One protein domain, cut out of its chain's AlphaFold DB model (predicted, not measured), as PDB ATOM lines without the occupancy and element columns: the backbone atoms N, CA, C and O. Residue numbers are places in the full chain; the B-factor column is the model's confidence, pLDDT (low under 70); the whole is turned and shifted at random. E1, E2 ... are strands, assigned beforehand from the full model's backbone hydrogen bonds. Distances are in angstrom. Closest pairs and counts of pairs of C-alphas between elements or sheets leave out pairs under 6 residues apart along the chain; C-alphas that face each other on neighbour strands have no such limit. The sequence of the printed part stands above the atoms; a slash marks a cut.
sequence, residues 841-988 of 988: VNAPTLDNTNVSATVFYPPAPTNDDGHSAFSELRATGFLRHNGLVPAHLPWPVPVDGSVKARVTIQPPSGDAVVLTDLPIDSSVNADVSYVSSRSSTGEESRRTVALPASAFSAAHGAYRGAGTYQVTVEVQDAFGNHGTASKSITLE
ATOM      1  N   VAL A 841       3.747 -13.723  34.993       94.12
ATOM      2  CA  VAL A 841       4.710 -14.163  33.982       94.12
ATOM      3  C   VAL A 841       6.121 -13.818  34.452       94.12
ATOM      4  O   VAL A 841       6.519 -12.650  34.479       94.12
ATOM      5  N   ASN A 842       6.881 -14.831  34.851       91.56
ATOM      6  CA  ASN A 842       8.228 -14.669  35.372       91.56
ATOM      7  C   ASN A 842       9.282 -14.832  34.266       91.56
ATOM      8  O   ASN A 842       9.297 -15.819  33.526       91.56
ATOM      9  N   ALA A 843      10.165 -13.829  34.203       78.44
ATOM     10  CA  ALA A 843      11.376 -13.763  33.389       78.44
ATOM     11  C   ALA A 843      11.234 -14.301  31.946       78.44
ATOM     12  O   ALA A 843      11.788 -15.357  31.646       78.44
ATOM     13  N   PRO A 844      10.590 -13.560  31.014       88.00
ATOM     14  CA  PRO A 844      10.657 -13.897  29.595       88.00
ATOM     15  C   PRO A 844      12.118 -14.044  29.159       88.00
ATOM     16  O   PRO A 844      12.953 -13.176  29.450       88.00
ATOM     17  N   THR A 845      12.432 -15.145  28.487       92.44
ATOM     18  CA  THR A 845      13.747 -15.414  27.907       92.44
ATOM     19  C   THR A 845      13.619 -15.568  26.404       92.44
ATOM     20  O   THR A 845      12.596 -16.015  25.884       92.44
ATOM     21  N   LEU A 846      14.668 -15.154  25.709       94.81
ATOM     22  CA  LEU A 846      14.777 -15.216  24.267       94.81
ATOM     23  C   LEU A 846      16.211 -15.638  23.958       94.81
ATOM     24  O   LEU A 846      17.143 -15.027  24.482       94.81
ATOM     25  N   ASP A 847      16.369 -16.671  23.142       93.44
ATOM     26  CA  ASP A 847      17.628 -16.999  22.475       93.44
ATOM     27  C   ASP A 847      17.476 -16.782  20.956       93.44
ATOM     28  O   ASP A 847      16.517 -16.160  20.503       93.44
ATOM     29  N   ASN A 848      18.429 -17.244  20.145       91.62
ATOM     30  CA  ASN A 848      18.391 -17.032  18.692       91.62
ATOM     31  C   ASN A 848      17.287 -17.839  17.970       91.62
ATOM     32  O   ASN A 848      17.045 -17.621  16.782       91.62
ATOM     33  N   THR A 849      16.661 -18.794  18.657       93.38
ATOM     34  CA  THR A 849      15.707 -19.766  18.107       93.38
ATOM     35  C   THR A 849      14.389 -19.790  18.872       93.38
ATOM     36  O   THR A 849      13.330 -19.829  18.240       93.38
ATOM     37  N   ASN A 850      14.435 -19.758  20.205       95.94
ATOM     38  CA  ASN A 850      13.300 -19.987  21.090       95.94
ATOM     39  C   ASN A 850      12.992 -18.792  21.992       95.94
ATOM     40  O   ASN A 850      13.873 -18.059  22.440       95.94
ATOM     41  N   VAL A 851      11.705 -18.640  22.281       95.94
ATOM     42  CA  VAL A 851      11.187 -17.794  23.351       95.94
ATOM     43  C   VAL A 851      10.535 -18.688  24.396       95.94
ATOM     44  O   VAL A 851       9.825 -19.635  24.050       95.94
ATOM     45  N   SER A 852      10.775 -18.401  25.672       95.31
ATOM     46  CA  SER A 852      10.150 -19.130  26.776       95.31
ATOM     47  C   SER A 852       9.853 -18.205  27.948       95.31
ATOM     48  O   SER A 852      10.493 -17.165  28.121       95.31
ATOM     49  N   ALA A 853       8.868 -18.571  28.756       95.56
ATOM     50  CA  ALA A 853       8.596 -17.917  30.026       95.56
ATOM     51  C   ALA A 853       7.986 -18.918  31.004       95.56
ATOM     52  O   ALA A 853       7.472 -19.967  30.605       95.56
ATOM     53  N   THR A 854       8.025 -18.560  32.284       96.12
ATOM     54  CA  THR A 854       7.347 -19.309  33.343       96.12
ATOM     55  C   THR A 854       6.139 -18.530  33.842       96.12
ATOM     56  O   THR A 854       6.129 -17.301  33.800       96.12
ATOM     57  N   VAL A 855       5.092 -19.240  34.246       95.94
ATOM     58  CA  VAL A 855       3.770 -18.686  34.538       95.94
ATOM     59  C   VAL A 855       3.249 -19.261  35.843       95.94
ATOM     60  O   VAL A 855       3.279 -20.475  36.063       95.94
ATOM     61  N   PHE A 856       2.728 -18.376  36.685       95.81
ATOM     62  CA  PHE A 856       2.144 -18.710  37.974       95.81
ATOM     63  C   PHE A 856       0.789 -18.030  38.158       95.81
ATOM     64  O   PHE A 856       0.542 -16.936  37.636       95.81
ATOM     65  N   TYR A 857      -0.063 -18.641  38.974       94.75
ATOM     66  CA  TYR A 857      -1.113 -17.905  39.662       94.75
ATOM     67  C   TYR A 857      -0.496 -17.002  40.750       94.75
ATOM     68  O   TYR A 857       0.576 -17.326  41.279       94.75
ATOM     69  N   PRO A 858      -1.121 -15.848  41.056       92.56
ATOM     70  CA  PRO A 858      -0.636 -14.953  42.108       92.56
ATOM     71  C   PRO A 858      -0.642 -15.662  43.468       92.56
ATOM     72  O   PRO A 858      -1.408 -16.602  43.628       92.56
ATOM     73  N   PRO A 859       0.153 -15.208  44.455       90.56
ATOM     74  CA  PRO A 859       0.065 -15.730  45.817       90.56
ATOM     75  C   PRO A 859      -1.328 -15.500  46.425       90.56
ATOM     76  O   PRO A 859      -2.109 -14.671  45.941       90.56
ATOM     77  N   ALA A 860      -1.594 -16.185  47.540       89.06
ATOM     78  CA  ALA A 860      -2.733 -15.910  48.408       89.06
ATOM     79  C   ALA A 860      -2.746 -14.428  48.811       89.06
ATOM     80  O   ALA A 860      -1.691 -13.784  48.795       89.06
ATOM     81  N   PRO A 861      -3.884 -13.883  49.274       91.12
ATOM     82  CA  PRO A 861      -3.887 -12.620  49.996       91.12
ATOM     83  C   PRO A 861      -2.804 -12.629  51.082       91.12
ATOM     84  O   PRO A 861      -2.788 -13.520  51.932       91.12
ATOM     85  N   THR A 862      -1.896 -11.653  51.078       92.12
ATOM     86  CA  THR A 862      -0.794 -11.555  52.048       92.12
ATOM     87  C   THR A 862      -0.918 -10.305  52.916       92.12
ATOM     88  O   THR A 862      -1.777  -9.448  52.703       92.12
ATOM     89  N   ASN A 863      -0.046 -10.197  53.916       91.62
ATOM     90  CA  ASN A 863       0.150  -8.967  54.685       91.62
ATOM     91  C   ASN A 863       0.955  -7.883  53.935       91.62
ATOM     92  O   ASN A 863       1.151  -6.807  54.497       91.62
ATOM     93  N   ASP A 864       1.413  -8.140  52.705       91.62
ATOM     94  CA  ASP A 864       2.024  -7.125  51.843       91.62
ATOM     95  C   ASP A 864       0.945  -6.449  50.992       91.62
ATOM     96  O   ASP A 864       0.551  -6.930  49.932       91.62
ATOM     97  N   ASP A 865       0.469  -5.307  51.471       87.38
ATOM     98  CA  ASP A 865      -0.469  -4.433  50.760       87.38
ATOM     99  C   ASP A 865       0.247  -3.389  49.876       87.38
ATOM    100  O   ASP A 865      -0.388  -2.463  49.370       87.38
ATOM    101  N   GLY A 866       1.572  -3.502  49.709       90.25
ATOM    102  CA  GLY A 866       2.388  -2.548  48.958       90.25
ATOM    103  C   GLY A 866       2.810  -1.297  49.738       90.25
ATOM    104  O   GLY A 866       3.573  -0.484  49.211       90.25
ATOM    105  N   HIS A 867       2.347  -1.114  50.980       91.38
ATOM    106  CA  HIS A 867       2.498   0.150  51.711       91.38
ATOM    107  C   HIS A 867       2.838  -0.023  53.199       91.38
ATOM    108  O   HIS A 867       3.666   0.716  53.732       91.38
ATOM    109  N   SER A 868       2.222  -0.993  53.864       93.00
ATOM    110  CA  SER A 868       2.314  -1.259  55.293       93.00
ATOM    111  C   SER A 868       3.588  -2.002  55.660       93.00
ATOM    112  O   SER A 868       4.091  -2.854  54.930       93.00
ATOM    113  N   ALA A 869       4.111  -1.683  56.840       94.31
ATOM    114  CA  ALA A 869       5.286  -2.347  57.371       94.31
ATOM    115  C   ALA A 869       4.973  -3.779  57.815       94.31
ATOM    116  O   ALA A 869       3.958  -4.031  58.466       94.31
ATOM    117  N   PHE A 870       5.897  -4.695  57.543       96.38
ATOM    118  CA  PHE A 870       5.861  -6.068  58.032       96.38
ATOM    119  C   PHE A 870       7.279  -6.636  58.142       96.38
ATOM    120  O   PHE A 870       8.153  -6.351  57.323       96.38
ATOM    121  N   SER A 871       7.520  -7.455  59.164       94.31
ATOM    122  CA  SER A 871       8.827  -8.078  59.414       94.31
ATOM    123  C   SER A 871       9.049  -9.368  58.624       94.31
ATOM    124  O   SER A 871      10.193  -9.762  58.412       94.31
ATOM    125  N   GLU A 872       7.970 -10.019  58.191       93.44
ATOM    126  CA  GLU A 872       7.986 -11.262  57.425       93.44
ATOM    127  C   GLU A 872       6.711 -11.366  56.580       93.44
ATOM    128  O   GLU A 872       5.612 -11.088  57.075       93.44
ATOM    129  N   LEU A 873       6.863 -11.737  55.305       92.06
ATOM    130  CA  LEU A 873       5.740 -11.985  54.405       92.06
ATOM    131  C   LEU A 873       4.949 -13.208  54.882       92.06
ATOM    132  O   LEU A 873       5.519 -14.277  55.096       92.06
ATOM    133  N   ARG A 874       3.634 -13.056  55.035       90.19
ATOM    134  CA  ARG A 874       2.731 -14.112  55.506       90.19
ATOM    135  C   ARG A 874       1.438 -14.110  54.710       90.19
ATOM    136  O   ARG A 874       0.957 -13.057  54.292       90.19
ATOM    137  N   ALA A 875       0.872 -15.300  54.537       89.69
ATOM    138  CA  ALA A 875      -0.465 -15.445  53.990       89.69
ATOM    139  C   ALA A 875      -1.491 -14.947  55.016       89.69
ATOM    140  O   ALA A 875      -1.300 -15.052  56.228       89.69
ATOM    141  N   THR A 876      -2.563 -14.369  54.501       90.00
ATOM    142  CA  THR A 876      -3.741 -13.912  55.247       90.00
ATOM    143  C   THR A 876      -5.029 -14.541  54.721       90.00
ATOM    144  O   THR A 876      -6.045 -14.444  55.401       90.00
ATOM    145  N   GLY A 877      -4.981 -15.152  53.530       88.88
ATOM    146  CA  GLY A 877      -6.017 -16.044  53.019       88.88
ATOM    147  C   GLY A 877      -5.942 -17.434  53.648       88.88
ATOM    148  O   GLY A 877      -4.979 -17.768  54.344       88.88
ATOM    149  N   PHE A 878      -6.975 -18.227  53.388       90.00
ATOM    150  CA  PHE A 878      -7.200 -19.533  54.004       90.00
ATOM    151  C   PHE A 878      -7.402 -20.636  52.968       90.00
ATOM    152  O   PHE A 878      -7.374 -21.808  53.329       90.00
ATOM    153  N   LEU A 879      -7.639 -20.307  51.694       90.00
ATOM    154  CA  LEU A 879      -7.926 -21.312  50.676       90.00
ATOM    155  C   LEU A 879      -6.686 -22.077  50.217       90.00
ATOM    156  O   LEU A 879      -5.597 -21.534  50.023       90.00
ATOM    157  N   ARG A 880      -6.883 -23.374  49.972       87.12
ATOM    158  CA  ARG A 880      -5.890 -24.212  49.308       87.12
ATOM    159  C   ARG A 880      -5.791 -23.836  47.838       87.12
ATOM    160  O   ARG A 880      -6.780 -23.807  47.112       87.12
ATOM    161  N   HIS A 881      -4.557 -23.691  47.381       81.25
ATOM    162  CA  HIS A 881      -4.255 -23.335  46.005       81.25
ATOM    163  C   HIS A 881      -3.799 -24.521  45.159       81.25
ATOM    164  O   HIS A 881      -4.472 -24.896  44.201       81.25
ATOM    165  N   ASN A 882      -2.688 -25.157  45.533       79.50
ATOM    166  CA  ASN A 882      -2.253 -26.405  44.902       79.50
ATOM    167  C   ASN A 882      -1.435 -27.344  45.805       79.50
ATOM    168  O   ASN A 882      -1.128 -28.447  45.365       79.50
ATOM    169  N   GLY A 883      -1.075 -26.915  47.021       77.12
ATOM    170  CA  GLY A 883      -0.304 -27.709  47.982       77.12
ATOM    171  C   GLY A 883       1.191 -27.859  47.673       77.12
ATOM    172  O   GLY A 883       1.895 -28.492  48.449       77.12
ATOM    173  N   LEU A 884       1.702 -27.290  46.573       80.62
ATOM    174  CA  LEU A 884       3.103 -27.461  46.144       80.62
ATOM    175  C   LEU A 884       4.051 -26.380  46.675       80.62
ATOM    176  O   LEU A 884       5.267 -26.572  46.679       80.62
ATOM    177  N   VAL A 885       3.508 -25.223  47.054       85.81
ATOM    178  CA  VAL A 885       4.259 -24.064  47.547       85.81
ATOM    179  C   VAL A 885       3.515 -23.410  48.718       85.81
ATOM    180  O   VAL A 885       2.285 -23.501  48.777       85.81
ATOM    181  N   PRO A 886       4.223 -22.712  49.628       86.19
ATOM    182  CA  PRO A 886       3.603 -21.907  50.673       86.19
ATOM    183  C   PRO A 886       2.606 -20.900  50.097       86.19
ATOM    184  O   PRO A 886       2.890 -20.260  49.086       86.19
ATOM    185  N   ALA A 887       1.480 -20.679  50.778       87.75
ATOM    186  CA  ALA A 887       0.388 -19.849  50.262       87.75
ATOM    187  C   ALA A 887       0.788 -18.387  49.974       87.75
ATOM    188  O   ALA A 887       0.227 -17.752  49.088       87.75
ATOM    189  N   HIS A 888       1.790 -17.850  50.677       88.75
ATOM    190  CA  HIS A 888       2.296 -16.491  50.454       88.75
ATOM    191  C   HIS A 888       3.198 -16.354  49.214       88.75
ATOM    192  O   HIS A 888       3.683 -15.258  48.930       88.75
ATOM    193  N   LEU A 889       3.443 -17.449  48.489       90.75
ATOM    194  CA  LEU A 889       4.234 -17.500  47.263       90.75
ATOM    195  C   LEU A 889       3.344 -17.861  46.063       90.75
ATOM    196  O   LEU A 889       2.315 -18.518  46.225       90.75
ATOM    197  N   PRO A 890       3.712 -17.421  44.848       92.38
ATOM    198  CA  PRO A 890       2.983 -17.781  43.636       92.38
ATOM    199  C   PRO A 890       3.119 -19.275  43.335       92.38
ATOM    200  O   PRO A 890       4.164 -19.875  43.596       92.38
ATOM    201  N   TRP A 891       2.092 -19.865  42.727       91.62
ATOM    202  CA  TRP A 891       2.047 -21.304  42.466       91.62
ATOM    203  C   TRP A 891       1.802 -21.632  40.989       91.62
ATOM    204  O   TRP A 891       1.195 -20.837  40.268       91.62
ATOM    205  N   PRO A 892       2.286 -22.788  40.501       93.62
ATOM    206  CA  PRO A 892       2.188 -23.152  39.093       93.62
ATOM    207  C   PRO A 892       0.733 -23.261  38.621       93.62
ATOM    208  O   PRO A 892      -0.121 -23.818  39.316       93.62
ATOM    209  N   VAL A 893       0.467 -22.755  37.414       94.38
ATOM    210  CA  VAL A 893      -0.804 -22.985  36.707       94.38
ATOM    211  C   VAL A 893      -0.888 -24.437  36.193       94.38
ATOM    212  O   VAL A 893       0.151 -25.081  36.047       94.38
ATOM    213  N   PRO A 894      -2.071 -24.993  35.878       92.81
ATOM    214  CA  PRO A 894      -2.172 -26.326  35.284       92.81
ATOM    215  C   PRO A 894      -1.312 -26.478  34.020       92.81
ATOM    216  O   PRO A 894      -1.318 -25.614  33.146       92.81
ATOM    217  N   VAL A 895      -0.584 -27.594  33.922       93.25
ATOM    218  CA  VAL A 895       0.266 -27.957  32.764       93.25
ATOM    219  C   VAL A 895      -0.493 -28.793  31.723       93.25
ATOM    220  O   VAL A 895       0.086 -29.598  31.002       93.25
ATOM    221  N   ASP A 896      -1.812 -28.635  31.660       92.69
ATOM    222  CA  ASP A 896      -2.711 -29.341  30.738       92.69
ATOM    223  C   ASP A 896      -2.997 -28.536  29.455       92.69
ATOM    224  O   ASP A 896      -3.835 -28.919  28.634       92.69
ATOM    225  N   GLY A 897      -2.317 -27.398  29.275       90.94
ATOM    226  CA  GLY A 897      -2.522 -26.490  28.156       90.94
ATOM    227  C   GLY A 897      -3.802 -25.655  28.244       90.94
ATOM    228  O   GLY A 897      -4.129 -24.994  27.254       90.94
ATOM    229  N   SER A 898      -4.522 -25.659  29.372       92.88
ATOM    230  CA  SER A 898      -5.697 -24.800  29.599       92.88
ATOM    231  C   SER A 898      -5.344 -23.314  29.700       92.88
ATOM    232  O   SER A 898      -6.164 -22.461  29.355       92.88
ATOM    233  N   VAL A 899      -4.114 -23.000  30.112       95.62
ATOM    234  CA  VAL A 899      -3.550 -21.649  30.065       95.62
ATOM    235  C   VAL A 899      -2.814 -21.456  28.745       95.62
ATOM    236  O   VAL A 899      -2.024 -22.307  28.324       95.62
ATOM    237  N   LYS A 900      -3.085 -20.332  28.080       96.62
ATOM    238  CA  LYS A 900      -2.495 -19.971  26.788       96.62
ATOM    239  C   LYS A 900      -1.654 -18.710  26.905       96.62
ATOM    240  O   LYS A 900      -2.018 -17.788  27.630       96.62
ATOM    241  N   ALA A 901      -0.561 -18.663  26.150       96.69
ATOM    242  CA  ALA A 901       0.301 -17.502  26.012       96.69
ATOM    243  C   ALA A 901       0.243 -16.915  24.593       96.69
ATOM    244  O   ALA A 901       0.211 -17.628  23.586       96.69
ATOM    245  N   ARG A 902       0.288 -15.587  24.526       97.19
ATOM    246  CA  ARG A 902       0.526 -14.787  23.330       97.19
ATOM    247  C   ARG A 902       1.833 -14.032  23.516       97.19
ATOM    248  O   ARG A 902       2.026 -13.350  24.517       97.19
ATOM    249  N   VAL A 903       2.734 -14.145  22.550       97.38
ATOM    250  CA  VAL A 903       4.074 -13.557  22.634       97.38
ATOM    251  C   VAL A 903       4.277 -12.598  21.477       97.38
ATOM    252  O   VAL A 903       4.158 -12.990  20.322       97.38
ATOM    253  N   THR A 904       4.613 -11.350  21.783       97.25
ATOM    254  CA  THR A 904       4.994 -10.333  20.801       97.25
ATOM    255  C   THR A 904       6.480 -10.038  20.944       97.25
ATOM    256  O   THR A 904       6.933  -9.648  22.017       97.25
ATOM    257  N   ILE A 905       7.243 -10.215  19.867       96.69
ATOM    258  CA  ILE A 905       8.683  -9.953  19.822       96.69
ATOM    259  C   ILE A 905       8.931  -8.856  18.796       96.69
ATOM    260  O   ILE A 905       8.779  -9.079  17.596       96.69
ATOM    261  N   GLN A 906       9.337  -7.682  19.267       96.31
ATOM    262  CA  GLN A 906       9.789  -6.588  18.418       96.31
ATOM    263  C   GLN A 906      11.312  -6.688  18.244       96.31
ATOM    264  O   GLN A 906      12.047  -6.413  19.201       96.31
ATOM    265  N   PRO A 907      11.808  -7.079  17.055       94.00
ATOM    266  CA  PRO A 907      13.236  -7.079  16.765       94.00
ATOM    267  C   PRO A 907      13.807  -5.651  16.673       94.00
ATOM    268  O   PRO A 907      13.043  -4.697  16.487       94.00
ATOM    269  N   PRO A 908      15.149  -5.495  16.716       91.75
ATOM    270  CA  PRO A 908      15.822  -4.202  16.546       91.75
ATOM    271  C   PRO A 908      15.476  -3.501  15.225       91.75
ATOM    272  O   PRO A 908      15.549  -2.279  15.121       91.75
ATOM    273  N   SER A 909      15.126  -4.284  14.200       89.12
ATOM    274  CA  SER A 909      14.642  -3.798  12.911       89.12
ATOM    275  C   SER A 909      13.640  -4.780  12.298       89.12
ATOM    276  O   SER A 909      13.781  -5.994  12.457       89.12
ATOM    277  N   GLY A 910      12.646  -4.250  11.583       88.81
ATOM    278  CA  GLY A 910      11.575  -5.024  10.947       88.81
ATOM    279  C   GLY A 910      10.292  -5.114  11.776       88.81
ATOM    280  O   GLY A 910      10.171  -4.509  12.844       88.81
ATOM    281  N   ASP A 911       9.327  -5.862  11.244       92.62
ATOM    282  CA  ASP A 911       8.008  -6.032  11.852       92.62
ATOM    283  C   ASP A 911       8.061  -6.947  13.082       92.62
ATOM    284  O   ASP A 911       8.864  -7.884  13.153       92.62
ATOM    285  N   ALA A 912       7.173  -6.685  14.044       94.31
ATOM    286  CA  ALA A 912       6.996  -7.543  15.207       94.31
ATOM    287  C   ALA A 912       6.517  -8.941  14.792       94.31
ATOM    288  O   ALA A 912       5.625  -9.089  13.954       94.31
ATOM    289  N   VAL A 913       7.069  -9.968  15.432       96.06
ATOM    290  CA  VAL A 913       6.566 -11.338  15.315       96.06
ATOM    291  C   VAL A 913       5.614 -11.614  16.470       96.06
ATOM    292  O   VAL A 913       5.956 -11.369  17.625       96.06
ATOM    293  N   VAL A 914       4.428 -12.132  16.152       96.56
ATOM    294  CA  VAL A 914       3.402 -12.487  17.136       96.56
ATOM    295  C   VAL A 914       3.155 -13.991  17.077       96.56
ATOM    296  O   VAL A 914       2.795 -14.519  16.028       96.56
ATOM    297  N   LEU A 915       3.336 -14.665  18.208       96.25
ATOM    298  CA  LEU A 915       2.963 -16.060  18.425       96.25
ATOM    299  C   LEU A 915       1.676 -16.082  19.254       96.25
ATOM    300  O   LEU A 915       1.568 -15.338  20.229       96.25
ATOM    301  N   THR A 916       0.702 -16.907  18.884       95.12
ATOM    302  CA  THR A 916      -0.592 -17.012  19.574       95.12
ATOM    303  C   THR A 916      -0.860 -18.444  20.003       95.12
ATOM    304  O   THR A 916      -0.312 -19.379  19.421       95.12
ATOM    305  N   ASP A 917      -1.717 -18.602  21.012       93.25
ATOM    306  CA  ASP A 917      -2.229 -19.893  21.486       93.25
ATOM    307  C   ASP A 917      -1.147 -20.892  21.923       93.25
ATOM    308  O   ASP A 917      -1.358 -22.107  21.881       93.25
ATOM    309  N   LEU A 918       0.004 -20.390  22.383       95.94
ATOM    310  CA  LEU A 918       1.070 -21.235  22.911       95.94
ATOM    311  C   LEU A 918       0.582 -21.886  24.215       95.94
ATOM    312  O   LEU A 918       0.222 -21.161  25.145       95.94
ATOM    313  N   PRO A 919       0.511 -23.225  24.307       96.12
ATOM    314  CA  PRO A 919       0.059 -23.890  25.521       96.12
ATOM    315  C   PRO A 919       1.112 -23.783  26.627       96.12
ATOM    316  O   PRO A 919       2.306 -23.906  26.365       96.12
ATOM    317  N   ILE A 920       0.663 -23.596  27.868       95.69
ATOM    318  CA  ILE A 920       1.488 -23.880  29.046       95.69
ATOM    319  C   ILE A 920       1.356 -25.378  29.356       95.69
ATOM    320  O   ILE A 920       0.308 -25.820  29.828       95.69
ATOM    321  N   ASP A 921       2.383 -26.166  29.045       95.50
ATOM    322  CA  ASP A 921       2.310 -27.638  29.032       95.50
ATOM    323  C   ASP A 921       3.546 -28.343  29.617       95.50
ATOM    324  O   ASP A 921       3.672 -29.566  29.549       95.50
ATOM    325  N   SER A 922       4.462 -27.585  30.225       94.12
ATOM    326  CA  SER A 922       5.671 -28.129  30.843       94.12
ATOM    327  C   SER A 922       5.846 -27.648  32.280       94.12
ATOM    328  O   SER A 922       5.423 -26.550  32.636       94.12
ATOM    329  N   SER A 923       6.477 -28.480  33.113       93.62
ATOM    330  CA  SER A 923       6.833 -28.158  34.499       93.62
ATOM    331  C   SER A 923       8.345 -27.982  34.609       93.62
ATOM    332  O   SER A 923       9.106 -28.852  34.185       93.62
ATOM    333  N   VAL A 924       8.785 -26.878  35.206       93.88
ATOM    334  CA  VAL A 924      10.196 -26.536  35.448       93.88
ATOM    335  C   VAL A 924      10.368 -25.987  36.866       93.88
ATOM    336  O   VAL A 924       9.387 -25.793  37.574       93.88
ATOM    337  N   ASN A 925      11.603 -25.707  37.282       92.88
ATOM    338  CA  ASN A 925      11.863 -24.867  38.453       92.88
ATOM    339  C   ASN A 925      12.297 -23.477  37.991       92.88
ATOM    340  O   ASN A 925      13.094 -23.362  37.058       92.88
ATOM    341  N   ALA A 926      11.793 -22.436  38.648       92.31
ATOM    342  CA  ALA A 926      12.143 -21.055  38.346       92.31
ATOM    343  C   ALA A 926      12.475 -20.270  39.613       92.31
ATOM    344  O   ALA A 926      11.803 -20.404  40.634       92.31
ATOM    345  N   ASP A 927      13.492 -19.416  39.516       93.25
ATOM    346  CA  ASP A 927      13.826 -18.469  40.572       93.25
ATOM    347  C   ASP A 927      12.801 -17.333  40.596       93.25
ATOM    348  O   ASP A 927      12.548 -16.663  39.587       93.25
ATOM    349  N   VAL A 928      12.224 -17.110  41.772       91.12
ATOM    350  CA  VAL A 928      11.199 -16.101  42.023       91.12
ATOM    351  C   VAL A 928      11.695 -15.148  43.105       91.12
ATOM    352  O   VAL A 928      12.002 -15.567  44.222       91.12
ATOM    353  N   SER A 929      11.769 -13.855  42.776       92.00
ATOM    354  CA  SER A 929      12.133 -12.794  43.722       92.00
ATOM    355  C   SER A 929      10.894 -12.099  44.283       92.00
ATOM    356  O   SER A 929      10.067 -11.608  43.519       92.00
ATOM    357  N   TYR A 930      10.802 -11.988  45.607       92.12
ATOM    358  CA  TYR A 930       9.655 -11.404  46.311       92.12
ATOM    359  C   TYR A 930      10.095 -10.478  47.454       92.12
ATOM    360  O   TYR A 930      11.236 -10.553  47.921       92.12
ATOM    361  N   VAL A 931       9.198  -9.588  47.897       94.56
ATOM    362  CA  VAL A 931       9.416  -8.720  49.066       94.56
ATOM    363  C   VAL A 931       9.223  -9.551  50.332       94.56
ATOM    364  O   VAL A 931       8.140 -10.061  50.593       94.56
ATOM    365  N   SER A 932      10.284  -9.719  51.120       94.44
ATOM    366  CA  SER A 932      10.252 -10.526  52.343       94.44
ATOM    367  C   SER A 932       9.889  -9.725  53.591       94.44
ATOM    368  O   SER A 932       9.435 -10.312  54.567       94.44
ATOM    369  N   SER A 933      10.133  -8.414  53.581       95.94
ATOM    370  CA  SER A 933       9.816  -7.494  54.678       95.94
ATOM    371  C   SER A 933       9.769  -6.053  54.174       95.94
ATOM    372  O   SER A 933      10.517  -5.703  53.255       95.94
ATOM    373  N   ARG A 934       8.963  -5.210  54.824       96.44
ATOM    374  CA  ARG A 934       8.882  -3.761  54.593       96.44
ATOM    375  C   ARG A 934       9.015  -3.018  55.922       96.44
ATOM    376  O   ARG A 934       8.293  -3.316  56.871       96.44
ATOM    377  N   SER A 935       9.934  -2.059  56.020       94.81
ATOM    378  CA  SER A 935      10.088  -1.242  57.233       94.81
ATOM    379  C   SER A 935       8.944  -0.226  57.392       94.81
ATOM    380  O   SER A 935       8.208   0.060  56.448       94.81
ATOM    381  N   SER A 936       8.835   0.401  58.570       93.44
ATOM    382  CA  SER A 936       7.922   1.537  58.800       93.44
ATOM    383  C   SER A 936       8.239   2.772  57.954       93.44
ATOM    384  O   SER A 936       7.384   3.641  57.805       93.44
ATOM    385  N   THR A 937       9.441   2.850  57.378       93.38
ATOM    386  CA  THR A 937       9.846   3.892  56.425       93.38
ATOM    387  C   THR A 937       9.648   3.476  54.963       93.38
ATOM    388  O   THR A 937       9.985   4.251  54.070       93.38
ATOM    389  N   GLY A 938       9.096   2.282  54.704       92.50
ATOM    390  CA  GLY A 938       8.816   1.761  53.363       92.50
ATOM    391  C   GLY A 938       9.988   1.046  52.683       92.50
ATOM    392  O   GLY A 938       9.895   0.728  51.501       92.50
ATOM    393  N   GLU A 939      11.087   0.786  53.395       95.06
ATOM    394  CA  GLU A 939      12.254   0.089  52.846       95.06
ATOM    395  C   GLU A 939      11.961  -1.412  52.691       95.06
ATOM    396  O   GLU A 939      11.656  -2.097  53.671       95.06
ATOM    397  N   GLU A 940      12.034  -1.917  51.457       96.75
ATOM    398  CA  GLU A 940      11.771  -3.317  51.110       96.75
ATOM    399  C   GLU A 940      13.057  -4.152  51.143       96.75
ATOM    400  O   GLU A 940      14.047  -3.820  50.491       96.75
ATOM    401  N   SER A 941      13.025  -5.299  51.821       96.38
ATOM    402  CA  SER A 941      14.020  -6.361  51.628       96.38
ATOM    403  C   SER A 941      13.454  -7.437  50.711       96.38
ATOM    404  O   SER A 941      12.280  -7.788  50.822       96.38
ATOM    405  N   ARG A 942      14.282  -7.979  49.811       96.06
ATOM    406  CA  ARG A 942      13.877  -9.022  48.857       96.06
ATOM    407  C   ARG A 942      14.624 -10.325  49.090       96.06
ATOM    408  O   ARG A 942      15.795 -10.317  49.467       96.06
ATOM    409  N   ARG A 943      13.953 -11.441  48.817       94.62
ATOM    410  CA  ARG A 943      14.537 -12.788  48.785       94.62
ATOM    411  C   ARG A 943      14.227 -13.453  47.453       94.62
ATOM    412  O   ARG A 943      13.264 -13.080  46.789       94.62
ATOM    413  N   THR A 944      15.047 -14.434  47.090       94.12
ATOM    414  CA  THR A 944      14.839 -15.284  45.916       94.12
ATOM    415  C   THR A 944      14.710 -16.728  46.368       94.12
ATOM    416  O   THR A 944      15.473 -17.176  47.223       94.12
ATOM    417  N   VAL A 945      13.744 -17.440  45.797       92.12
ATOM    418  CA  VAL A 945      13.475 -18.853  46.067       92.12
ATOM    419  C   VAL A 945      13.204 -19.574  44.749       92.12
ATOM    420  O   VAL A 945      12.557 -19.016  43.865       92.12
ATOM    421  N   ALA A 946      13.709 -20.798  44.612       92.56
ATOM    422  CA  ALA A 946      13.402 -21.657  43.474       92.56
ATOM    423  C   ALA A 946      12.058 -22.356  43.718       92.56
ATOM    424  O   ALA A 946      11.914 -23.079  44.705       92.56
ATOM    425  N   LEU A 947      11.082 -22.136  42.834       92.06
ATOM    426  CA  LEU A 947       9.729 -22.691  42.934       92.06
ATOM    427  C   LEU A 947       9.403 -23.593  41.739       92.06
ATOM    428  O   LEU A 947       9.861 -23.299  40.628       92.06
ATOM    429  N   PRO A 948       8.577 -24.641  41.925       92.44
ATOM    430  CA  PRO A 948       7.965 -25.344  40.803       92.44
ATOM    431  C   PRO A 948       7.106 -24.361  40.002       92.44
ATOM    432  O   PRO A 948       6.331 -23.593  40.568       92.44
ATOM    433  N   ALA A 949       7.255 -24.375  38.683       92.81
ATOM    434  CA  ALA A 949       6.679 -23.399  37.774       92.81
ATOM    435  C   ALA A 949       6.172 -24.071  36.501       92.81
ATOM    436  O   ALA A 949       6.759 -25.043  36.020       92.81
ATOM    437  N   SER A 950       5.128 -23.503  35.912       95.88
ATOM    438  CA  SER A 950       4.601 -23.965  34.628       95.88
ATOM    439  C   SER A 950       5.203 -23.131  33.509       95.88
ATOM    440  O   SER A 950       5.373 -21.923  33.661       95.88
ATOM    441  N   ALA A 951       5.558 -23.751  32.393       95.69
ATOM    442  CA  ALA A 951       6.314 -23.096  31.336       95.69
ATOM    443  C   ALA A 951       5.814 -23.458  29.938       95.69
ATOM    444  O   ALA A 951       5.165 -24.486  29.726       95.69
ATOM    445  N   PHE A 952       6.189 -22.612  28.984       95.62
ATOM    446  CA  PHE A 952       6.145 -22.907  27.556       95.62
ATOM    447  C   PHE A 952       7.497 -22.574  26.926       95.62
ATOM    448  O   PHE A 952       8.217 -21.698  27.409       95.62
ATOM    449  N   SER A 953       7.812 -23.223  25.810       94.88
ATOM    450  CA  SER A 953       8.933 -22.859  24.945       94.88
ATOM    451  C   SER A 953       8.511 -23.018  23.491       94.88
ATOM    452  O   SER A 953       7.917 -24.031  23.126       94.88
ATOM    453  N   ALA A 954       8.780 -22.012  22.661       95.69
ATOM    454  CA  ALA A 954       8.368 -22.011  21.263       95.69
ATOM    455  C   ALA A 954       9.428 -21.388  20.357       95.69
ATOM    456  O   ALA A 954      10.041 -20.374  20.697       95.69
ATOM    457  N   ALA A 955       9.589 -21.956  19.161       94.88
ATOM    458  CA  ALA A 955      10.420 -21.361  18.124       94.88
ATOM    459  C   ALA A 955       9.796 -20.042  17.645       94.88
ATOM    460  O   ALA A 955       8.612 -20.006  17.303       94.88
ATOM    461  N   HIS A 956      10.581 -18.962  17.602       92.44
ATOM    462  CA  HIS A 956      10.019 -17.626  17.386       92.44
ATOM    463  C   HIS A 956      10.259 -17.033  15.996       92.44
ATOM    464  O   HIS A 956       9.509 -16.160  15.578       92.44
ATOM    465  N   GLY A 957      11.310 -17.431  15.273       90.75
ATOM    466  CA  GLY A 957      11.587 -16.928  13.914       90.75
ATOM    467  C   GLY A 957      11.811 -15.405  13.790       90.75
ATOM    468  O   GLY A 957      11.907 -14.875  12.680       90.75
ATOM    469  N   ALA A 958      11.911 -14.690  14.912       90.44
ATOM    470  CA  ALA A 958      12.051 -13.233  14.985       90.44
ATOM    471  C   ALA A 958      13.507 -12.748  14.958       90.44
ATOM    472  O   ALA A 958      13.727 -11.545  14.900       90.44
ATOM    473  N   TYR A 959      14.499 -13.647  14.988       90.94
ATOM    474  CA  TYR A 959      15.912 -13.258  14.981       90.94
ATOM    475  C   TYR A 959      16.267 -12.520  13.682       90.94
ATOM    476  O   TYR A 959      16.003 -13.001  12.576       90.94
ATOM    477  N   ARG A 960      16.843 -11.325  13.814       90.31
ATOM    478  CA  ARG A 960      17.288 -10.443  12.721       90.31
ATOM    479  C   ARG A 960      18.728  -9.954  12.938       90.31
ATOM    480  O   ARG A 960      19.105  -8.909  12.417       90.31
ATOM    481  N   GLY A 961      19.524 -10.718  13.686       89.00
ATOM    482  CA  GLY A 961      20.889 -10.366  14.084       89.00
ATOM    483  C   GLY A 961      20.976  -9.805  15.504       89.00
ATOM    484  O   GLY A 961      19.967  -9.684  16.205       89.00
ATOM    485  N   ALA A 962      22.201  -9.472  15.909       90.50
ATOM    486  CA  ALA A 962      22.509  -8.919  17.221       90.50
ATOM    487  C   ALA A 962      21.750  -7.610  17.490       90.50
ATOM    488  O   ALA A 962      21.612  -6.759  16.607       90.50
ATOM    489  N   GLY A 963      21.286  -7.426  18.723       92.44
ATOM    490  CA  GLY A 963      20.619  -6.200  19.152       92.44
ATOM    491  C   GLY A 963      19.592  -6.424  20.255       92.44
ATOM    492  O   GLY A 963      19.428  -7.530  20.762       92.44
ATOM    493  N   THR A 964      18.902  -5.351  20.638       94.56
ATOM    494  CA  THR A 964      17.884  -5.377  21.694       94.56
ATOM    495  C   THR A 964      16.498  -5.673  21.129       94.56
ATOM    496  O   THR A 964      15.975  -4.925  20.306       94.56
ATOM    497  N   TYR A 965      15.892  -6.745  21.624       95.81
ATOM    498  CA  TYR A 965      14.538  -7.186  21.322       95.81
ATOM    499  C   TYR A 965      13.612  -6.782  22.466       95.81
ATOM    500  O   TYR A 965      13.981  -6.922  23.634       95.81
ATOM    501  N   GLN A 966      12.404  -6.309  22.154       95.56
ATOM    502  CA  GLN A 966      11.344  -6.172  23.157       95.56
ATOM    503  C   GLN A 966      10.443  -7.396  23.086       95.56
ATOM    504  O   GLN A 966       9.853  -7.663  22.041       95.56
ATOM    505  N   VAL A 967      10.350  -8.135  24.186       96.75
ATOM    506  CA  VAL A 967       9.493  -9.316  24.302       96.75
ATOM    507  C   VAL A 967       8.365  -8.999  25.265       96.75
ATOM    508  O   VAL A 967       8.629  -8.669  26.418       96.75
ATOM    509  N   THR A 968       7.126  -9.130  24.804       96.69
ATOM    510  CA  THR A 968       5.914  -9.042  25.621       96.69
ATOM    511  C   THR A 968       5.217 -10.390  25.605       96.69
ATOM    512  O   THR A 968       4.916 -10.917  24.538       96.69
ATOM    513  N   VAL A 969       4.966 -10.946  26.784       97.38
ATOM    514  CA  VAL A 969       4.241 -12.202  26.976       97.38
ATOM    515  C   VAL A 969       2.951 -11.884  27.714       97.38
ATOM    516  O   VAL A 969       2.994 -11.349  28.819       97.38
ATOM    517  N   GLU A 970       1.824 -12.214  27.099       97.19
ATOM    518  CA  GLU A 970       0.478 -12.125  27.661       97.19
ATOM    519  C   GLU A 970      -0.020 -13.552  27.899       97.19
ATOM    520  O   GLU A 970       0.103 -14.396  27.012       97.19
ATOM    521  N   VAL A 971      -0.568 -13.846  29.072       97.12
ATOM    522  CA  VAL A 971      -1.129 -15.162  29.405       97.12
ATOM    523  C   VAL A 971      -2.582 -15.028  29.809       97.12
ATOM    524  O   VAL A 971      -2.958 -14.020  30.404       97.12
ATOM    525  N   GLN A 972      -3.388 -16.041  29.506       96.56
ATOM    526  CA  GLN A 972      -4.788 -16.099  29.905       96.56
ATOM    527  C   GLN A 972      -5.236 -17.545  30.148       96.56
ATOM    528  O   GLN A 972      -4.888 -18.446  29.381       96.56
ATOM    529  N   ASP A 973      -6.020 -17.766  31.203       95.62
ATOM    530  CA  ASP A 973      -6.658 -19.051  31.494       95.62
ATOM    531  C   ASP A 973      -8.108 -19.140  30.980       95.62
ATOM    532  O   ASP A 973      -8.702 -18.168  30.501       95.62
ATOM    533  N   ALA A 974      -8.701 -20.330  31.105       93.44
ATOM    534  CA  ALA A 974     -10.073 -20.604  30.672       93.44
ATOM    535  C   ALA A 974     -11.145 -19.771  31.402       93.44
ATOM    536  O   ALA A 974     -12.274 -19.664  30.922       93.44
ATOM    537  N   PHE A 975     -10.809 -19.167  32.543       93.75
ATOM    538  CA  PHE A 975     -11.718 -18.361  33.353       93.75
ATOM    539  C   PHE A 975     -11.528 -16.854  33.130       93.75
ATOM    540  O   PHE A 975     -12.190 -16.056  33.800       93.75
ATOM    541  N   GLY A 976     -10.647 -16.458  32.205       94.50
ATOM    542  CA  GLY A 976     -10.345 -15.064  31.876       94.50
ATOM    543  C   GLY A 976      -9.323 -14.402  32.801       94.50
ATOM    544  O   GLY A 976      -9.084 -13.199  32.663       94.50
ATOM    545  N   ASN A 977      -8.724 -15.148  33.735       96.12
ATOM    546  CA  ASN A 977      -7.613 -14.617  34.516       96.12
ATOM    547  C   ASN A 977      -6.414 -14.456  33.581       96.12
ATOM    548  O   ASN A 977      -6.127 -15.354  32.790       96.12
ATOM    549  N   HIS A 978      -5.739 -13.318  33.647       96.38
ATOM    550  CA  HIS A 978      -4.692 -12.955  32.706       96.38
ATOM    551  C   HIS A 978      -3.531 -12.235  33.388       96.38
ATOM    552  O   HIS A 978      -3.600 -11.866  34.560       96.38
ATOM    553  N   GLY A 979      -2.434 -12.079  32.656       96.06
ATOM    554  CA  GLY A 979      -1.234 -11.408  33.135       96.06
ATOM    555  C   GLY A 979      -0.287 -11.087  31.991       96.06
ATOM    556  O   GLY A 979      -0.296 -11.768  30.965       96.06
ATOM    557  N   THR A 980       0.534 -10.054  32.163       96.06
ATOM    558  CA  THR A 980       1.446  -9.589  31.114       96.06
ATOM    559  C   THR A 980       2.804  -9.233  31.698       96.06
ATOM    560  O   THR A 980       2.889  -8.541  32.710       96.06
ATOM    561  N   ALA A 981       3.879  -9.645  31.026       95.50
ATOM    562  CA  ALA A 981       5.233  -9.182  31.312       95.50
ATOM    563  C   ALA A 981       5.938  -8.736  30.032       95.50
ATOM    564  O   ALA A 981       5.831  -9.384  28.992       95.50
ATOM    565  N   SER A 982       6.703  -7.649  30.133       95.06
ATOM    566  CA  SER A 982       7.537  -7.139  29.045       95.06
ATOM    567  C   SER A 982       8.989  -7.033  29.493       95.06
ATOM    568  O   SER A 982       9.263  -6.566  30.598       95.06
ATOM    569  N   LYS A 983       9.930  -7.448  28.640       94.75
ATOM    570  CA  LYS A 983      11.368  -7.386  28.922       94.75
ATOM    571  C   LYS A 983      12.166  -7.050  27.666       94.75
ATOM    572  O   LYS A 983      11.926  -7.608  26.597       94.75
ATOM    573  N   SER A 984      13.156  -6.175  27.824       94.75
ATOM    574  CA  SER A 984      14.181  -5.933  26.808       94.75
ATOM    575  C   SER A 984      15.295  -6.972  26.939       94.75
ATOM    576  O   SER A 984      15.872  -7.116  28.019       94.75
ATOM    577  N   ILE A 985      15.598  -7.696  25.864       93.94
ATOM    578  CA  ILE A 985      16.605  -8.766  25.842       93.94
ATOM    579  C   ILE A 985      17.586  -8.485  24.708       93.94
ATOM    580  O   ILE A 985      17.175  -8.288  23.566       93.94
ATOM    581  N   THR A 986      18.880  -8.449  25.014       93.06
ATOM    582  CA  THR A 986      19.929  -8.284  24.003       93.06
ATOM    583  C   THR A 986      20.422  -9.654  23.562       93.06
ATOM    584  O   THR A 986      20.852 -10.440  24.403       93.06
ATOM    585  N   LEU A 987      20.350  -9.921  22.258       92.25
ATOM    586  CA  LEU A 987      20.944 -11.102  21.631       92.25
ATOM    587  C   LEU A 987      22.264 -10.712  20.964       92.25
ATOM    588  O   LEU A 987      22.362  -9.617  20.397       92.25
ATOM    589  N   GLU A 988      23.247 -11.606  21.042       84.38
ATOM    590  CA  GLU A 988      24.557 -11.469  20.386       84.38
ATOM    591  C   GLU A 988      24.588 -12.054  18.967       84.38
ATOM    592  O   GLU A 988      23.785 -12.967  18.636       84.38
TER     593      GLU A 988
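AT A GLANCE: This is residues 841 to 988 of the 988 residues of the protein "Neutral ceramidase" of Myxococcales bacterium (UniProt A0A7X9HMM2). Two twisted four-stranded sheets lie partly face to face as a sandwich with their strands crossed, and the far parts of E5 and E6 run out beyond it as a long twisted hairpin arm. The long loop of residues 858 to 899 swings out to the same end as this arm and then returns to E3. The printed part has 148 residues with eight named strands, E1 to E8 in that order, and no named helix: the class is all strand. The sheets run E1 - E2 - E6 - E5 and E4 - E3 - E7 - E8, both antiparallel throughout. The whole is compact, with a radius of gyration of the C-alphas of 17.1 A and spans of 48 by 36 by 24 A.

IN THESE COORDINATES: In the first sheet, E1 covers residues 841 to 846, from C-alpha 841 at (4.710, -14.163, 33.982), and E2 residues 850 to 857. E6, residues 940 to 955, is the longest strand by residues and measures 37.6 A; E5, residues 922 to 934, measures 34.2 A. E5 bends by 51 degrees at residue 925 and E6 by 74 degrees at residue 948. In the second sheet, E4 is residues 913 to 919, E3 residues 900 to 906, E7 residues 963 to 972, 29.3 A long, and E8 residues 978 to 987, 28.0 A long, ending at C-alpha 987 (20.944, -11.102, 21.631).

HOW THE PARTS SIT: E1 and E2 form a hairpin at 175 degrees, with N 842 and O 854 2.8 A apart, within hydrogen-bond range. E2 and E6 are antiparallel at 127 degrees, with N 855 and O 950 at 2.8 A. E6 and E5, a hairpin, have N 932 and O 941 at 2.8 A; E5 is an edge strand, as is E1. The two sheets form a sandwich, two sheets face to face: the parts that face each other are 9.0 A centre to centre, and the strands of the one stand at 76 degrees to those of the other. The closest C-alphas of E1 and E8 are those of Val 841 and Ala 981, 5.7 A apart. E5 is apart from E7 and E8. In the second sheet these backbone pairs are within hydrogen-bond range: N 901 and O 918 at 2.8 A in the hairpin E3 and E4, N 904 and O 968 at 2.8 A between the antiparallel neighbours E3 and E7, and N 965 and O 985 at 2.8 A in the hairpin E7 and E8. Residues 856 to 857 of E2 pair antiparallel with residues 891 to 892.

THE WHOLE: The C-alphas farthest apart, of Phe 878 and Gly 961, are 49.7 A apart. The printed part has no cut. The link E2 to E3, 42 residues, is long. E4 runs on into E5 across a break of 2 residues, at 100 degrees. Mean pLDDT of the printed part is 92.9, and no printed residue is under 70.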